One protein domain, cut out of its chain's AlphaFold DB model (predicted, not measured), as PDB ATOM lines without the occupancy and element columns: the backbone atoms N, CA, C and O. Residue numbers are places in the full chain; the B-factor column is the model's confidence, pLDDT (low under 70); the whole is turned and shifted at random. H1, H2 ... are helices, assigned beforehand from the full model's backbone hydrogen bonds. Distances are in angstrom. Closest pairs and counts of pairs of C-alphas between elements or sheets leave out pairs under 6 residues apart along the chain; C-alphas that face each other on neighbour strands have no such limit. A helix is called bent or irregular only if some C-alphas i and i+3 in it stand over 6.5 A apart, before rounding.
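Overview. This is residues 17 to 137 of the 138 residues of the protein "PAAR domain-containing protein" of Pseudomonas sp. CES (UniProt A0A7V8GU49). Arm H2a of the long bent helix H2 makes a narrow V with H1; H2b folds back along its other half, and H3 folds back on H2b. Residues 17 to 37 of H1 stick out. The printed part has 121 residues, 114 of them in three named helices, H1, H2 and H3 in order along the chain, with no named strand; the class is all helix, and the whole is loose, with a radius of gyration of the C-alphas of 18.5 A and spans of 59 by 37 by 17 A.

Arrangement. H2, residues 58 to 118, was assigned as one helix by its hydrogen bonds but is bent, C-alphas 96 and 99 being 9.2 A apart; its arms are H2a, residues 58 to 96, and H2b, residues 99 to 118. The arms touch, closest C-alphas Gly 75 and Ser 117 at 4.0 A, opposite ways. H1, residues 17 to 54, forms a hairpin with H2a, closest C-alphas Cys 53 and Cys 61 at 4.6 A, at a shallow tilt of 22 degrees. H3, residues 122 to 136, forms a hairpin with H2b, closest C-alphas Ala 115 and Gly 124 at 5.3 A. Every O i to N i+4 pair is within hydrogen-bond range in H1 and H3, 32 of 35 in H2a and 15 of 16 in H2b.

Along the chain. H2a measures 56.5 A, H1 55.0 A. C-alpha 17 is at (109.993, 61.740, 102.358), C-alpha 136 at (109.422, 95.645, 111.935).

Size, cuts and confidence. The printed part has no cut, and both links are tight. Residues 17 to 18, 119 to 121, 124 and 134 to 137 have pLDDT under 70.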
ATOM      1  N   SER A  17     110.692  61.977 103.630       63.59
ATOM      2  CA  SER A  17     109.993  61.740 102.358       63.59
ATOM      3  C   SER A  17     108.505  62.097 102.432       63.59
ATOM      4  O   SER A  17     107.978  62.744 101.532       63.59
ATOM      5  N   THR A  18     107.840  61.784 103.545       69.06
ATOM      6  CA  THR A  18     106.401  62.021 103.720       69.06
ATOM      7  C   THR A  18     106.053  63.512 103.800       69.06
ATOM      8  O   THR A  18     105.018  63.935 103.276       69.06
ATOM      9  N   HIS A  19     106.905  64.330 104.427       72.19
ATOM     10  CA  HIS A  19     106.720  65.786 104.472       72.19
ATOM     11  C   HIS A  19     107.018  66.435 103.118       72.19
ATOM     12  O   HIS A  19     106.276  67.314 102.673       72.19
ATOM     13  N   LEU A  20     108.050  65.955 102.427       77.00
ATOM     14  CA  LEU A  20     108.442  66.442 101.107       77.00
ATOM     15  C   LEU A  20     107.398  66.085 100.040       77.00
ATOM     16  O   LEU A  20     107.082  66.922  99.198       77.00
ATOM     17  N   ASP A  21     106.776  64.909 100.125       80.69
ATOM     18  CA  ASP A  21     105.661  64.515  99.260       80.69
ATOM     19  C   ASP A  21     104.434  65.414  99.444       80.69
ATOM     20  O   ASP A  21     103.785  65.804  98.467       80.69
ATOM     21  N   LYS A  22     104.112  65.784 100.691       82.94
ATOM     22  CA  LYS A  22     103.029  66.741 100.969       82.94
ATOM     23  C   LYS A  22     103.341  68.108 100.365       82.94
ATOM     24  O   LYS A  22     102.486  68.669  99.682       82.94
ATOM     25  N   LEU A  23     104.563  68.612 100.542       84.19
ATOM     26  CA  LEU A  23     104.996  69.882  99.949       84.19
ATOM     27  C   LEU A  23     104.977  69.837  98.416       84.19
ATOM     28  O   LEU A  23     104.489  70.769  97.782       84.19
ATOM     29  N   ALA A  24     105.426  68.737  97.810       87.25
ATOM     30  CA  ALA A  24     105.408  68.553  96.363       87.25
ATOM     31  C   ALA A  24     103.978  68.523  95.799       87.25
ATOM     32  O   ALA A  24     103.711  69.103  94.742       87.25
ATOM     33  N   LYS A  25     103.037  67.887  96.509       88.56
ATOM     34  CA  LYS A  25     101.611  67.917  96.152       88.56
ATOM     35  C   LYS A  25     101.048  69.332  96.247       88.56
ATOM     36  O   LYS A  25     100.447  69.792  95.281       88.56
ATOM     37  N   MET A  26     101.300  70.046  97.345       87.75
ATOM     38  CA  MET A  26     100.865  71.440  97.496       87.75
ATOM     39  C   MET A  26     101.441  72.335  96.395       87.75
ATOM     40  O   MET A  26     100.698  73.065  95.748       87.75
ATOM     41  N   ALA A  27     102.732  72.207  96.083       88.94
ATOM     42  CA  ALA A  27     103.367  72.952  95.001       88.94
ATOM     43  C   ALA A  27     102.722  72.670  93.633       88.94
ATOM     44  O   ALA A  27     102.538  73.591  92.835       88.94
ATOM     45  N   LYS A  28     102.327  71.418  93.357       91.88
ATOM     46  CA  LYS A  28     101.556  71.083  92.149       91.88
ATOM     47  C   LYS A  28     100.196  71.779  92.131       91.88
ATOM     48  O   LYS A  28      99.831  72.325  91.092       91.88
ATOM     49  N   TYR A  29      99.477  71.799  93.254       93.25
ATOM     50  CA  TYR A  29      98.195  72.501  93.348       93.25
ATOM     51  C   TYR A  29      98.349  74.008  93.145       93.25
ATOM     52  O   TYR A  29      97.615  74.566  92.338       93.25
ATOM     53  N   LEU A  30      99.337  74.652  93.773       90.44
ATOM     54  CA  LEU A  30      99.605  76.080  93.571       90.44
ATOM     55  C   LEU A  30      99.997  76.383  92.119       90.44
ATOM     56  O   LEU A  30      99.512  77.352  91.539       90.44
ATOM     57  N   LYS A  31     100.827  75.539  91.493       90.56
ATOM     58  CA  LYS A  31     101.220  75.710  90.087       90.56
ATOM     59  C   LYS A  31     100.024  75.589  89.146       90.56
ATOM     60  O   LYS A  31      99.890  76.383  88.216       90.56
ATOM     61  N   ASN A  32      99.158  74.605  89.372       94.50
ATOM     62  CA  ASN A  32      97.945  74.448  88.577       94.50
ATOM     63  C   ASN A  32      96.954  75.588  88.841       94.50
ATOM     64  O   ASN A  32      96.431  76.151  87.884       94.50
ATOM     65  N   GLY A  33      96.764  75.978  90.102       94.00
ATOM     66  CA  GLY A  33      95.919  77.103  90.498       94.00
ATOM     67  C   GLY A  33      96.365  78.416  89.859       94.00
ATOM     68  O   GLY A  33      95.546  79.115  89.275       94.00
ATOM     69  N   GLY A  34      97.671  78.702  89.850       91.62
ATOM     70  CA  GLY A  34      98.226  79.883  89.185       91.62
ATOM     71  C   GLY A  34      97.962  79.898  87.677       91.62
ATOM     72  O   GLY A  34      97.568  80.924  87.132       91.62
ATOM     73  N   ARG A  35      98.097  78.753  86.991       93.25
ATOM     74  CA  ARG A  35      97.772  78.649  85.554       93.25
ATOM     75  C   ARG A  35      96.288  78.886  85.280       93.25
ATOM     76  O   ARG A  35      95.963  79.545  84.298       93.25
ATOM     77  N   ILE A  36      95.413  78.365  86.137       96.06
ATOM     78  CA  ILE A  36      93.966  78.593  86.044       96.06
ATOM     79  C   ILE A  36      93.658  80.077  86.271       96.06
ATOM     80  O   ILE A  36      92.927  80.664  85.482       96.06
ATOM     81  N   GLY A  37      94.273  80.708  87.274       92.69
ATOM     82  CA  GLY A  37      94.121  82.141  87.534       92.69
ATOM     83  C   GLY A  37      94.550  83.008  86.348       92.69
ATOM     84  O   GLY A  37      93.806  83.893  85.939       92.69
ATOM     85  N   ILE A  38      95.696  82.704  85.730       92.88
ATOM     86  CA  ILE A  38      96.166  83.393  84.515       92.88
ATOM     87  C   ILE A  38      95.180  83.191  83.356       92.88
ATOM     88  O   ILE A  38      94.888  84.143  82.636       92.88
ATOM     89  N   ALA A  39      94.647  81.978  83.178       94.94
ATOM     90  CA  ALA A  39      93.668  81.696  82.130       94.94
ATOM     91  C   ALA A  39      92.360  82.478  82.335       94.94
ATOM     92  O   ALA A  39      91.834  83.042  81.379       94.94
ATOM     93  N   ILE A  40      91.866  82.558  83.575       95.38
ATOM     94  CA  ILE A  40      90.675  83.343  83.927       95.38
ATOM     95  C   ILE A  40      90.937  84.838  83.702       95.38
ATOM     96  O   ILE A  40      90.128  85.507  83.064       95.38
ATOM     97  N   GLY A  41      92.084  85.351  84.158       89.88
ATOM     98  CA  GLY A  41      92.467  86.752  83.969       89.88
ATOM     99  C   GLY A  41      92.579  87.136  82.491       89.88
ATOM    100  O   GLY A  41      91.988  88.123  82.064       89.88
ATOM    101  N   GLY A  42      93.256  86.310  81.689       91.50
ATOM    102  CA  GLY A  42      93.382  86.531  80.246       91.50
ATOM    103  C   GLY A  42      92.050  86.392  79.505       91.50
ATOM    104  O   GLY A  42      91.769  87.157  78.583       91.50
ATOM    105  N   GLY A  43      91.195  85.459  79.938       92.75
ATOM    106  CA  GLY A  43      89.834  85.310  79.425       92.75
ATOM    107  C   GLY A  43      88.978  86.558  79.657       92.75
ATOM    108  O   GLY A  43      88.277  86.990  78.746       92.75
ATOM    109  N   GLY A  44      89.089  87.186  80.832       92.19
ATOM    110  CA  GLY A  44      88.417  88.453  81.137       92.19
ATOM    111  C   GLY A  44      88.822  89.592  80.194       92.19
ATOM    112  O   GLY A  44      87.958  90.293  79.668       92.19
ATOM    113  N   SER A  45      90.120  89.737  79.906       88.44
ATOM    114  CA  SER A  45      90.611  90.718  78.925       88.44
ATOM    115  C   SER A  45      90.113  90.418  77.507       88.44
ATOM    116  O   SER A  45      89.712  91.333  76.788       88.44
ATOM    117  N   ALA A  46      90.064  89.144  77.101       90.69
ATOM    118  CA  ALA A  46      89.550  88.753  75.787       90.69
ATOM    119  C   ALA A  46      88.053  89.071  75.617       90.69
ATOM    120  O   ALA A  46      87.639  89.542  74.555       90.69
ATOM    121  N   LEU A  47      87.249  88.861  76.666       92.44
ATOM    122  CA  LEU A  47      85.823  89.193  76.660       92.44
ATOM    123  C   LEU A  47      85.597  90.693  76.443       92.44
ATOM    124  O   LEU A  47      84.847  91.051  75.534       92.44
ATOM    125  N   LYS A  48      86.312  91.556  77.176       88.56
ATOM    126  CA  LYS A  48      86.235  93.017  76.998       88.56
ATOM    127  C   LYS A  48      86.575  93.460  75.576       88.56
ATOM    128  O   LYS A  48      85.883  94.302  75.009       88.56
ATOM    129  N   ILE A  49      87.620  92.882  74.980       89.50
ATOM    130  CA  ILE A  49      87.982  93.173  73.585       89.50
ATOM    131  C   ILE A  49      86.823  92.792  72.663       89.50
ATOM    132  O   ILE A  49      86.426  93.580  71.807       89.50
ATOM    133  N   SER A  50      86.250  91.601  72.850       90.00
ATOM    134  CA  SER A  50      85.157  91.115  72.006       90.00
ATOM    135  C   SER A  50      83.890  91.969  72.103       90.00
ATOM    136  O   SER A  50      83.194  92.122  71.103       90.00
ATOM    137  N   GLU A  51      83.602  92.536  73.274       90.06
ATOM    138  CA  GLU A  51      82.434  93.382  73.521       90.06
ATOM    139  C   GLU A  51      82.542  94.711  72.762       90.06
ATOM    140  O   GLU A  51      81.693  95.016  71.930       90.06
ATOM    141  N   VAL A  52      83.663  95.421  72.917       89.19
ATOM    142  CA  VAL A  52      83.915  96.699  72.223       89.19
ATOM    143  C   VAL A  52      84.070  96.508  70.709       89.19
ATOM    144  O   VAL A  52      83.655  97.349  69.913       89.19
ATOM    145  N   CYS A  53      84.652  95.390  70.265       87.19
ATOM    146  CA  CYS A  53      84.779  95.099  68.836       87.19
ATOM    147  C   CYS A  53      83.434  94.754  68.170       87.19
ATOM    148  O   CYS A  53      83.297  94.949  66.961       87.19
ATOM    149  N   LYS A  54      82.436  94.275  68.927       90.56
ATOM    150  CA  LYS A  54      81.081  94.002  68.417       90.56
ATOM    151  C   LYS A  54      80.242  95.264  68.215       90.56
ATOM    152  O   LYS A  54      79.360  95.246  67.365       90.56
ATOM    153  N   GLU A  55      80.543  96.360  68.912       87.12
ATOM    154  CA  GLU A  55      79.869  97.660  68.734       87.12
ATOM    155  C   GLU A  55      80.161  98.335  67.376       87.12
ATOM    156  O   GLU A  55      79.593  99.378  67.063       87.12
ATOM    157  N   GLY A  56      81.024  97.751  66.532       78.06
ATOM    158  CA  GLY A  56      81.229  98.192  65.146       78.06
ATOM    159  C   GLY A  56      82.230  99.339  64.964       78.06
ATOM    160  O   GLY A  56      82.462  99.776  63.837       78.06
ATOM    161  N   ASN A  57      82.881  99.807  66.034       81.25
ATOM    162  CA  ASN A  57      83.927 100.826  65.954       81.25
ATOM    163  C   ASN A  57      85.324 100.189  65.827       81.25
ATOM    164  O   ASN A  57      85.945  99.769  66.807       81.25
ATOM    165  N   THR A  58      85.852 100.152  64.601       84.81
ATOM    166  CA  THR A  58      87.149  99.528  64.279       84.81
ATOM    167  C   THR A  58      88.338 100.199  64.974       84.81
ATOM    168  O   THR A  58      89.297  99.522  65.350       84.81
ATOM    169  N   ASN A  59      88.276 101.514  65.198       87.06
ATOM    170  CA  ASN A  59      89.342 102.259  65.866       87.06
ATOM    171  C   ASN A  59      89.344 101.982  67.381       87.06
ATOM    172  O   ASN A  59      90.390 101.687  67.962       87.06
ATOM    173  N   ALA A  60      88.162 101.957  68.006       87.31
ATOM    174  CA  ALA A  60      88.010 101.575  69.412       87.31
ATOM    175  C   ALA A  60      88.450 100.122  69.666       87.31
ATOM    176  O   ALA A  60      89.191  99.864  70.613       87.31
ATOM    177  N   CYS A  61      88.092  99.198  68.769       88.88
ATOM    178  CA  CYS A  61      88.513  97.796  68.806       88.88
ATOM    179  C   CYS A  61      90.047  97.633  68.761       88.88
ATOM    180  O   CYS A  61      90.645  96.881  69.540       88.88
ATOM    181  N   LYS A  62      90.729  98.383  67.885       91.06
ATOM    182  CA  LYS A  62      92.196  98.346  67.808       91.06
ATOM    183  C   LYS A  62      92.848  98.937  69.060       91.06
ATOM    184  O   LYS A  62      93.818  98.382  69.565       91.06
ATOM    185  N   LYS A  63      92.303 100.036  69.585       91.56
ATOM    186  CA  LYS A  63      92.806 100.661  70.812       91.56
ATOM    187  C   LYS A  63      92.671  99.724  72.016       91.56
ATOM    188  O   LYS A  63      93.661  99.473  72.694       91.56
ATOM    189  N   VAL A  64      91.481  99.165  72.250       92.06
ATOM    190  CA  VAL A  64      91.234  98.294  73.411       92.06
ATOM    191  C   VAL A  64      92.035  97.000  73.339       92.06
ATOM    192  O   VAL A  64      92.563  96.570  74.355       92.06
ATOM    193  N   SER A  65      92.196  96.404  72.153       88.94
ATOM    194  CA  SER A  65      92.962  95.161  72.004       88.94
ATOM    195  C   SER A  65      94.436  95.337  72.356       88.94
ATOM    196  O   SER A  65      94.988  94.508  73.075       88.94
ATOM    197  N   VAL A  66      95.059  96.437  71.924       91.62
ATOM    198  CA  VAL A  66      96.449  96.756  72.282       91.62
ATOM    199  C   VAL A  66      96.567  97.117  73.764       91.62
ATOM    200  O   VAL A  66      97.485  96.641  74.431       91.62
ATOM    201  N   THR A  67      95.641  97.915  74.303       92.38
ATOM    202  CA  THR A  67      95.678  98.335  75.711       92.38
ATOM    203  C   THR A  67      95.431  97.176  76.677       92.38
ATOM    204  O   THR A  67      96.208  97.007  77.609       92.38
ATOM    205  N   GLU A  68      94.406  96.346  76.468       90.50
ATOM    206  CA  GLU A  68      94.126  95.197  77.346       90.50
ATOM    207  C   GLU A  68      95.218  94.129  77.248       90.50
ATOM    208  O   GLU A  68      95.665  93.616  78.272       90.50
ATOM    209  N   ALA A  69      95.731  93.840  76.044       90.06
ATOM    210  CA  ALA A  69      96.863  92.927  75.903       90.06
ATOM    211  C   ALA A  69      98.128  93.467  76.598       90.06
ATOM    212  O   ALA A  69      98.853  92.707  77.248       90.06
ATOM    213  N   GLY A  70      98.386  94.775  76.493       88.50
ATOM    214  CA  GLY A  70      99.496  95.452  77.164       88.50
ATOM    215  C   GLY A  70      99.361  95.443  78.686       88.50
ATOM    216  O   GLY A  70     100.300  95.062  79.375       88.50
ATOM    217  N   ASN A  71      98.183  95.776  79.214       90.31
ATOM    218  CA  ASN A  71      97.913  95.774  80.651       90.31
ATOM    219  C   ASN A  71      98.014  94.365  81.243       90.31
ATOM    220  O   ASN A  71      98.632  94.182  82.288       90.31
ATOM    221  N   PHE A  72      97.472  93.354  80.558       90.56
ATOM    222  CA  PHE A  72      97.556  91.973  81.020       90.56
ATOM    223  C   PHE A  72      98.997  91.451  81.018       90.56
ATOM    224  O   PHE A  72      99.473  90.928  82.023       90.56
ATOM    225  N   SER A  73      99.714  91.605  79.900       91.75
ATOM    226  CA  SER A  73     101.101  91.131  79.786       91.75
ATOM    227  C   SER A  73     102.059  91.914  80.687       91.75
ATOM    228  O   SER A  73     102.917  91.307  81.328       91.75
ATOM    229  N   GLY A  74     101.878  93.232  80.790       90.50
ATOM    230  CA  GLY A  74     102.631  94.113  81.677       90.50
ATOM    231  C   GLY A  74     102.390  93.795  83.148       90.50
ATOM    232  O   GLY A  74     103.353  93.592  83.882       90.50
ATOM    233  N   GLY A  75     101.131  93.650  83.567       89.12
ATOM    234  CA  GLY A  75     100.782  93.272  84.938       89.12
ATOM    235  C   GLY A  75     101.274  91.869  85.304       89.12
ATOM    236  O   GLY A  75     101.809  91.661  86.393       89.12
ATOM    237  N   LEU A  76     101.192  90.910  84.375       91.50
ATOM    238  CA  LEU A  76     101.712  89.557  84.581       91.50
ATOM    239  C   LEU A  76     103.243  89.542  84.703       91.50
ATOM    240  O   LEU A  76     103.786  88.892  85.597       91.50
ATOM    241  N   ALA A  77     103.948  90.256  83.821       92.06
ATOM    242  CA  ALA A  77     105.405  90.349  83.850       92.06
ATOM    243  C   ALA A  77     105.904  91.107  85.089       92.06
ATOM    244  O   ALA A  77     106.827  90.641  85.761       92.06
ATOM    245  N   GLY A  78     105.267  92.233  85.418       88.50
ATOM    246  CA  GLY A  78     105.559  93.038  86.601       88.50
ATOM    247  C   GLY A  78     105.335  92.251  87.888       88.50
ATOM    248  O   GLY A  78     106.239  92.165  88.719       88.50
ATOM    249  N   GLY A  79     104.195  91.564  88.009       87.44
ATOM    250  CA  GLY A  79     103.905  90.707  89.156       87.44
ATOM    251  C   GLY A  79     104.851  89.510  89.273       87.44
ATOM    252  O   GLY A  79     105.283  89.166  90.373       87.44
ATOM    253  N   TRP A  80     105.256  88.899  88.154       89.19
ATOM    254  CA  TRP A  80     106.230  87.803  88.166       89.19
ATOM    255  C   TRP A  80     107.621  88.257  88.622       89.19
ATOM    256  O   TRP A  80     108.245  87.603  89.464       89.19
ATOM    257  N   LEU A  81     108.108  89.380  88.086       90.38
ATOM    258  CA  LEU A  81     109.395  89.950  88.476       90.38
ATOM    259  C   LEU A  81     109.377  90.366  89.946       90.38
ATOM    260  O   LEU A  81     110.247  89.938  90.706       90.38
ATOM    261  N   ALA A  82     108.370  91.128  90.364       85.81
ATOM    262  CA  ALA A  82     108.264  91.604  91.733       85.81
ATOM    263  C   ALA A  82     108.079  90.454  92.729       85.81
ATOM    264  O   ALA A  82     108.783  90.415  93.734       85.81
ATOM    265  N   GLY A  83     107.261  89.445  92.414       86.00
ATOM    266  CA  GLY A  83     107.127  88.239  93.236       86.00
ATOM    267  C   GLY A  83     108.446  87.471  93.385       86.00
ATOM    268  O   GLY A  83     108.767  86.976  94.467       86.00
ATOM    269  N   LYS A  84     109.275  87.419  92.333       87.19
ATOM    270  CA  LYS A  84     110.611  86.802  92.392       87.19
ATOM    271  C   LYS A  84     111.573  87.589  93.282       87.19
ATOM    272  O   LYS A  84     112.354  86.980  94.016       87.19
ATOM    273  N   PHE A  85     111.554  88.918  93.208       86.06
ATOM    274  CA  PHE A  85     112.371  89.771  94.074       86.06
ATOM    275  C   PHE A  85     111.900  89.697  95.528       86.06
ATOM    276  O   PHE A  85     112.707  89.404  96.411       86.06
ATOM    277  N   ALA A  86     110.597  89.834  95.759       84.25
ATOM    278  CA  ALA A  86     109.973  89.710  97.067       84.25
ATOM    279  C   ALA A  86     110.243  88.339  97.703       84.25
ATOM    280  O   ALA A  86     110.557  88.277  98.885       84.25
ATOM    281  N   GLY A  87     110.245  87.250  96.925       84.12
ATOM    282  CA  GLY A  87     110.592  85.905  97.412       84.12
ATOM    283  C   GLY A  87     112.027  85.753  97.898       84.12
ATOM    284  O   GLY A  87     112.297  84.991  98.826       84.12
ATOM    285  N   LYS A  88     112.972  86.494  97.312       83.94
ATOM    286  CA  LYS A  88     114.353  86.523  97.813       83.94
ATOM    287  C   LYS A  88     114.470  87.325  99.105       83.94
ATOM    288  O   LYS A  88     115.263  86.959  99.970       83.94
ATOM    289  N   ILE A  89     113.719  88.417  99.210       83.19
ATOM    290  CA  ILE A  89     113.709  89.287 100.389       83.19
ATOM    291  C   ILE A  89     113.045  88.557 101.559       83.19
ATOM    292  O   ILE A  89     113.629  88.471 102.636       83.19
ATOM    293  N   SER A  90     111.893  87.930 101.327       82.31
ATOM    294  CA  SER A  90     111.158  87.189 102.349       82.31
ATOM    295  C   SER A  90     111.979  86.038 102.934       82.31
ATOM    296  O   SER A  90     111.963  85.834 104.140       82.31
ATOM    297  N   ALA A  91     112.780  85.336 102.125       80.69
ATOM    298  CA  ALA A  91     113.675  84.291 102.623       80.69
ATOM    299  C   ALA A  91     114.754  84.822 103.591       80.69
ATOM    300  O   ALA A  91     115.196  84.086 104.470       80.69
ATOM    301  N   LYS A  92     115.177  86.087 103.444       80.94
ATOM    302  CA  LYS A  92     116.152  86.736 104.338       80.94
ATOM    303  C   LYS A  92     115.526  87.374 105.570       80.94
ATOM    304  O   LYS A  92     116.210  87.481 106.577       80.94
ATOM    305  N   VAL A  93     114.279  87.829 105.482       80.25
ATOM    306  CA  VAL A  93     113.611  88.574 106.562       80.25
ATOM    307  C   VAL A  93     112.775  87.638 107.435       80.25
ATOM    308  O   VAL A  93     112.880  87.660 108.657       80.25
ATOM    309  N   CYS A  94     112.027  86.715 106.830       83.19
ATOM    310  CA  CYS A  94     111.044  85.899 107.541       83.19
ATOM    311  C   CYS A  94     111.638  84.770 108.396       83.19
ATOM    312  O   CYS A  94     110.893  84.108 109.117       83.19
ATOM    313  N   TRP A  95     112.955  84.530 108.354       79.06
ATOM    314  CA  TRP A  95     113.594  83.508 109.196       79.06
ATOM    315  C   TRP A  95     113.499  83.833 110.696       79.06
ATOM    316  O   TRP A  95     113.540  82.922 111.521       79.06
ATOM    317  N   ARG A  96     113.343  85.118 111.045       75.50
ATOM    318  CA  ARG A  96     113.278  85.604 112.429       75.50
ATOM    319  C   ARG A  96     111.933  85.316 113.107       75.50
ATOM    320  O   ARG A  96     111.896  85.134 114.316       75.50
ATOM    321  N   VAL A  97     110.857  85.180 112.327       77.38
ATOM    322  CA  VAL A  97     109.460  85.106 112.807       77.38
ATOM    323  C   VAL A  97     109.038  83.687 113.249       77.38
ATOM    324  O   VAL A  97     107.865  83.416 113.515       77.38
ATOM    325  N   GLY A  98     109.986  82.743 113.310       77.75
ATOM    326  CA  GLY A  98     109.773  81.386 113.821       77.75
ATOM    327  C   GLY A  98     108.625  80.641 113.114       77.75
ATOM    328  O   GLY A  98     108.686  80.453 111.896       77.75
ATOM    329  N   PRO A  99     107.568  80.201 113.828       78.75
ATOM    330  CA  PRO A  99     106.464  79.441 113.231       78.75
ATOM    331  C   PRO A  99     105.660  80.242 112.190       78.75
ATOM    332  O   PRO A  99     105.041  79.644 111.310       78.75
ATOM    333  N   TYR A 100     105.709  81.579 112.233       80.06
ATOM    334  CA  TYR A 100     105.019  82.455 111.280       80.06
ATOM    335  C   TYR A 100     105.846  82.766 110.025       80.06
ATOM    336  O   TYR A 100     105.382  83.511 109.161       80.06
ATOM    337  N   ALA A 101     107.032  82.166 109.861       83.31
ATOM    338  CA  ALA A 101     107.892  82.377 108.695       83.31
ATOM    339  C   ALA A 101     107.166  82.121 107.360       83.31
ATOM    340  O   ALA A 101     107.406  82.813 106.370       83.31
ATOM    341  N   VAL A 102     106.236  81.159 107.336       83.25
ATOM    342  CA  VAL A 102     105.416  80.859 106.153       83.25
ATOM    343  C   VAL A 102     104.416  81.981 105.869       83.25
ATOM    344  O   VAL A 102     104.287  82.393 104.720       83.25
ATOM    345  N   ALA A 103     103.743  82.506 106.896       86.25
ATOM    346  CA  ALA A 103     102.790  83.605 106.750       86.25
ATOM    347  C   ALA A 103     103.496  84.894 106.305       86.25
ATOM    348  O   ALA A 103     103.084  85.499 105.321       86.25
ATOM    349  N   CYS A 104     104.621  85.239 106.939       85.19
ATOM    350  CA  CYS A 104     105.487  86.344 106.521       85.19
ATOM    351  C   CYS A 104     105.931  86.184 105.059       85.19
ATOM    352  O   CYS A 104     105.833  87.114 104.258       85.19
ATOM    353  N   GLY A 105     106.342  84.969 104.673       85.94
ATOM    354  CA  GLY A 105     106.705  84.651 103.297       85.94
ATOM    355  C   GLY A 105     105.565  84.918 102.318       85.94
ATOM    356  O   GLY A 105     105.773  85.573 101.301       85.94
ATOM    357  N   ILE A 106     104.357  84.454 102.633       86.38
ATOM    358  CA  ILE A 106     103.170  84.642 101.791       86.38
ATOM    359  C   ILE A 106     102.784  86.119 101.699       86.38
ATOM    360  O   ILE A 106     102.494  86.579 100.599       86.38
ATOM    361  N   VAL A 107     102.815  86.865 102.805       87.31
ATOM    362  CA  VAL A 107     102.462  88.291 102.814       87.31
ATOM    363  C   VAL A 107     103.436  89.076 101.945       87.31
ATOM    364  O   VAL A 107     103.003  89.711 100.990       87.31
ATOM    365  N   ILE A 108     104.744  88.961 102.189       84.75
ATOM    366  CA  ILE A 108     105.764  89.719 101.447       84.75
ATOM    367  C   ILE A 108     105.767  89.338  99.964       84.75
ATOM    368  O   ILE A 108     105.785  90.212  99.098       84.75
ATOM    369  N   THR A 109     105.743  88.041  99.642       86.19
ATOM    370  CA  THR A 109     105.756  87.600  98.236       86.19
ATOM    371  C   THR A 109     104.457  87.894  97.508       86.19
ATOM    372  O   THR A 109     104.498  88.297  96.347       86.19
ATOM    373  N   GLY A 110     103.325  87.712  98.189       85.31
ATOM    374  CA  GLY A 110     101.999  88.030  97.692       85.31
ATOM    375  C   GLY A 110     101.887  89.517  97.414       85.31
ATOM    376  O   GLY A 110     101.748  89.899  96.259       85.31
ATOM    377  N   GLY A 111     102.047  90.363  98.427       84.69
ATOM    378  CA  GLY A 111     101.960  91.811  98.262       84.69
ATOM    379  C   GLY A 111     103.001  92.397  97.321       84.69
ATOM    380  O   GLY A 111     102.654  93.232  96.493       84.69
ATOM    381  N   GLY A 112     104.229  91.872  97.314       83.25
ATOM    382  CA  GLY A 112     105.230  92.254  96.318       83.25
ATOM    383  C   GLY A 112     104.792  91.935  94.884       83.25
ATOM    384  O   GLY A 112     104.944  92.767  93.993       83.25
ATOM    385  N   ALA A 113     104.200  90.761  94.642       85.75
ATOM    386  CA  ALA A 113     103.656  90.415  93.329       85.75
ATOM    387  C   ALA A 113     102.453  91.295  92.941       85.75
ATOM    388  O   ALA A 113     102.337  91.687  91.780       85.75
ATOM    389  N   LEU A 114     101.583  91.637  93.896       84.00
ATOM    390  CA  LEU A 114     100.430  92.518  93.679       84.00
ATOM    391  C   LEU A 114     100.889  93.937  93.311       84.00
ATOM    392  O   LEU A 114     100.525  94.442  92.249       84.00
ATOM    393  N   ALA A 115     101.762  94.539  94.120       84.88
ATOM    394  CA  ALA A 115     102.323  95.868  93.877       84.88
ATOM    395  C   ALA A 115     103.093  95.929  92.546       84.88
ATOM    396  O   ALA A 115     102.968  96.883  91.774       84.88
ATOM    397  N   GLY A 116     103.829  94.861  92.218       82.62
ATOM    398  CA  GLY A 116     104.502  94.723  90.929       82.62
ATOM    399  C   GLY A 116     103.558  94.629  89.735       82.62
ATOM    400  O   GLY A 116     103.922  95.054  88.641       82.62
ATOM    401  N   SER A 117     102.349  94.095  89.927       82.94
ATOM    402  CA  SER A 117     101.340  93.995  88.868       82.94
ATOM    403  C   SER A 117     100.583  95.303  88.608       82.94
ATOM    404  O   SER A 117     100.111  95.502  87.492       82.94
ATOM    405  N   ILE A 118     100.504  96.202  89.599       81.31
ATOM    406  CA  ILE A 118      99.720  97.453  89.537       81.31
ATOM    407  C   ILE A 118     100.587  98.675  89.153       81.31
ATOM    408  O   ILE A 118     100.065  99.754  88.905       81.31
ATOM    409  N   GLY A 119     101.904  98.514  88.987       67.50
ATOM    410  CA  GLY A 119     102.784  99.620  88.587       67.50
ATOM    411  C   GLY A 119     103.472 100.328  89.759       67.50
ATOM    412  O   GLY A 119     103.522 101.546  89.821       67.50
ATOM    413  N   GLY A 120     104.076  99.563  90.668       67.25
ATOM    414  CA  GLY A 120     105.512  99.687  90.949       67.25
ATOM    415  C   GLY A 120     106.063 100.731  91.931       67.25
ATOM    416  O   GLY A 120     107.191 100.515  92.356       67.25
ATOM    417  N   MET A 121     105.373 101.800  92.346       61.59
ATOM    418  CA  MET A 121     105.929 102.708  93.382       61.59
ATOM    419  C   MET A 121     104.937 103.042  94.493       61.59
ATOM    420  O   MET A 121     105.163 102.635  95.624       61.59
ATOM    421  N   GLU A 122     103.809 103.668  94.173       71.12
ATOM    422  CA  GLU A 122     102.842 104.147  95.178       71.12
ATOM    423  C   GLU A 122     102.197 102.987  95.962       71.12
ATOM    424  O   GLU A 122     102.231 102.942  97.187       71.12
ATOM    425  N   ALA A 123     101.759 101.940  95.254       72.25
ATOM    426  CA  ALA A 123     101.269 100.706  95.877       72.25
ATOM    427  C   ALA A 123     102.377  99.887  96.575       72.25
ATOM    428  O   ALA A 123     102.091  98.984  97.361       72.25
ATOM    429  N   GLY A 124     103.646 100.146  96.244       69.62
ATOM    430  CA  GLY A 124     104.797  99.516  96.886       69.62
ATOM    431  C   GLY A 124     105.158 100.182  98.211       69.62
ATOM    432  O   GLY A 124     105.577  99.477  99.124       69.62
ATOM    433  N   GLU A 125     104.967 101.500  98.317       71.62
ATOM    434  CA  GLU A 125     105.145 102.257  99.559       71.62
ATOM    435  C   GLU A 125     104.101 101.861 100.600       71.62
ATOM    436  O   GLU A 125     104.501 101.386 101.655       71.62
ATOM    437  N   GLU A 126     102.799 101.908 100.288       75.62
ATOM    438  CA  GLU A 126     101.750 101.504 101.247       75.62
ATOM    439  C   GLU A 126     101.923 100.052 101.718       75.62
ATOM    440  O   GLU A 126     101.798  99.733 102.902       75.62
ATOM    441  N   PHE A 127     102.239  99.143 100.789       76.81
ATOM    442  CA  PHE A 127     102.482  97.747 101.140       76.81
ATOM    443  C   PHE A 127     103.775  97.574 101.951       76.81
ATOM    444  O   PHE A 127     103.826  96.751 102.865       76.81
ATOM    445  N   GLY A 128     104.823  98.329 101.623       73.12
ATOM    446  CA  GLY A 128     106.086  98.325 102.354       73.12
ATOM    447  C   GLY A 128     105.927  98.844 103.779       73.12
ATOM    448  O   GLY A 128     106.480  98.244 104.698       73.12
ATOM    449  N   GLU A 129     105.132  99.895 103.958       75.62
ATOM    450  CA  GLU A 129     104.821 100.506 105.249       75.62
ATOM    451  C   GLU A 129     104.011  99.543 106.127       75.62
ATOM    452  O   GLU A 129     104.420  99.255 107.248       75.62
ATOM    453  N   LEU A 130     102.970  98.901 105.578       74.31
ATOM    454  CA  LEU A 130     102.205  97.853 106.273       74.31
ATOM    455  C   LEU A 130     103.064  96.651 106.685       74.31
ATOM    456  O   LEU A 130     102.912  96.106 107.777       74.31
ATOM    457  N   VAL A 131     103.960  96.192 105.809       74.44
ATOM    458  CA  VAL A 131     104.877  95.094 106.144       74.44
ATOM    459  C   VAL A 131     105.860  95.521 107.231       74.44
ATOM    460  O   VAL A 131     106.185  94.709 108.097       74.44
ATOM    461  N   PHE A 132     106.334  96.766 107.196       70.44
ATOM    462  CA  PHE A 132     107.241  97.299 108.204       70.44
ATOM    463  C   PHE A 132     106.549  97.471 109.560       70.44
ATOM    464  O   PHE A 132     107.124  97.091 110.567       70.44
ATOM    465  N   GLU A 133     105.304  97.936 109.602       71.50
ATOM    466  CA  GLU A 133     104.520  98.039 110.840       71.50
ATOM    467  C   GLU A 133     104.229  96.655 111.448       71.50
ATOM    468  O   GLU A 133     104.371  96.439 112.646       71.50
ATOM    469  N   VAL A 134     103.879  95.666 110.620       67.88
ATOM    470  CA  VAL A 134     103.492  94.329 111.107       67.88
ATOM    471  C   VAL A 134     104.691  93.456 111.501       67.88
ATOM    472  O   VAL A 134     104.557  92.592 112.367       67.88
ATOM    473  N   PHE A 135     105.847  93.620 110.849       67.31
ATOM    474  CA  PHE A 135     107.018  92.750 111.043       67.31
ATOM    475  C   PHE A 135     108.290  93.477 111.503       67.31
ATOM    476  O   PHE A 135     109.295  92.810 111.745       67.31
ATOM    477  N   GLY A 136     108.283  94.808 111.556       62.78
ATOM    478  CA  GLY A 136     109.422  95.645 111.935       62.78
ATOM    479  C   GLY A 136     109.404  96.139 113.383       62.78
ATOM    480  O   GLY A 136     110.437  96.625 113.829       62.78
ATOM    481  N   ASP A 137     108.298  95.982 114.117       46.41
ATOM    482  CA  ASP A 137     108.229  96.257 115.562       46.41
ATOM    483  C   ASP A 137     108.767  95.066 116.393       46.41
ATOM    484  O   ASP A 137     108.025  94.359 117.079       46.41
TER     485      ASP A 137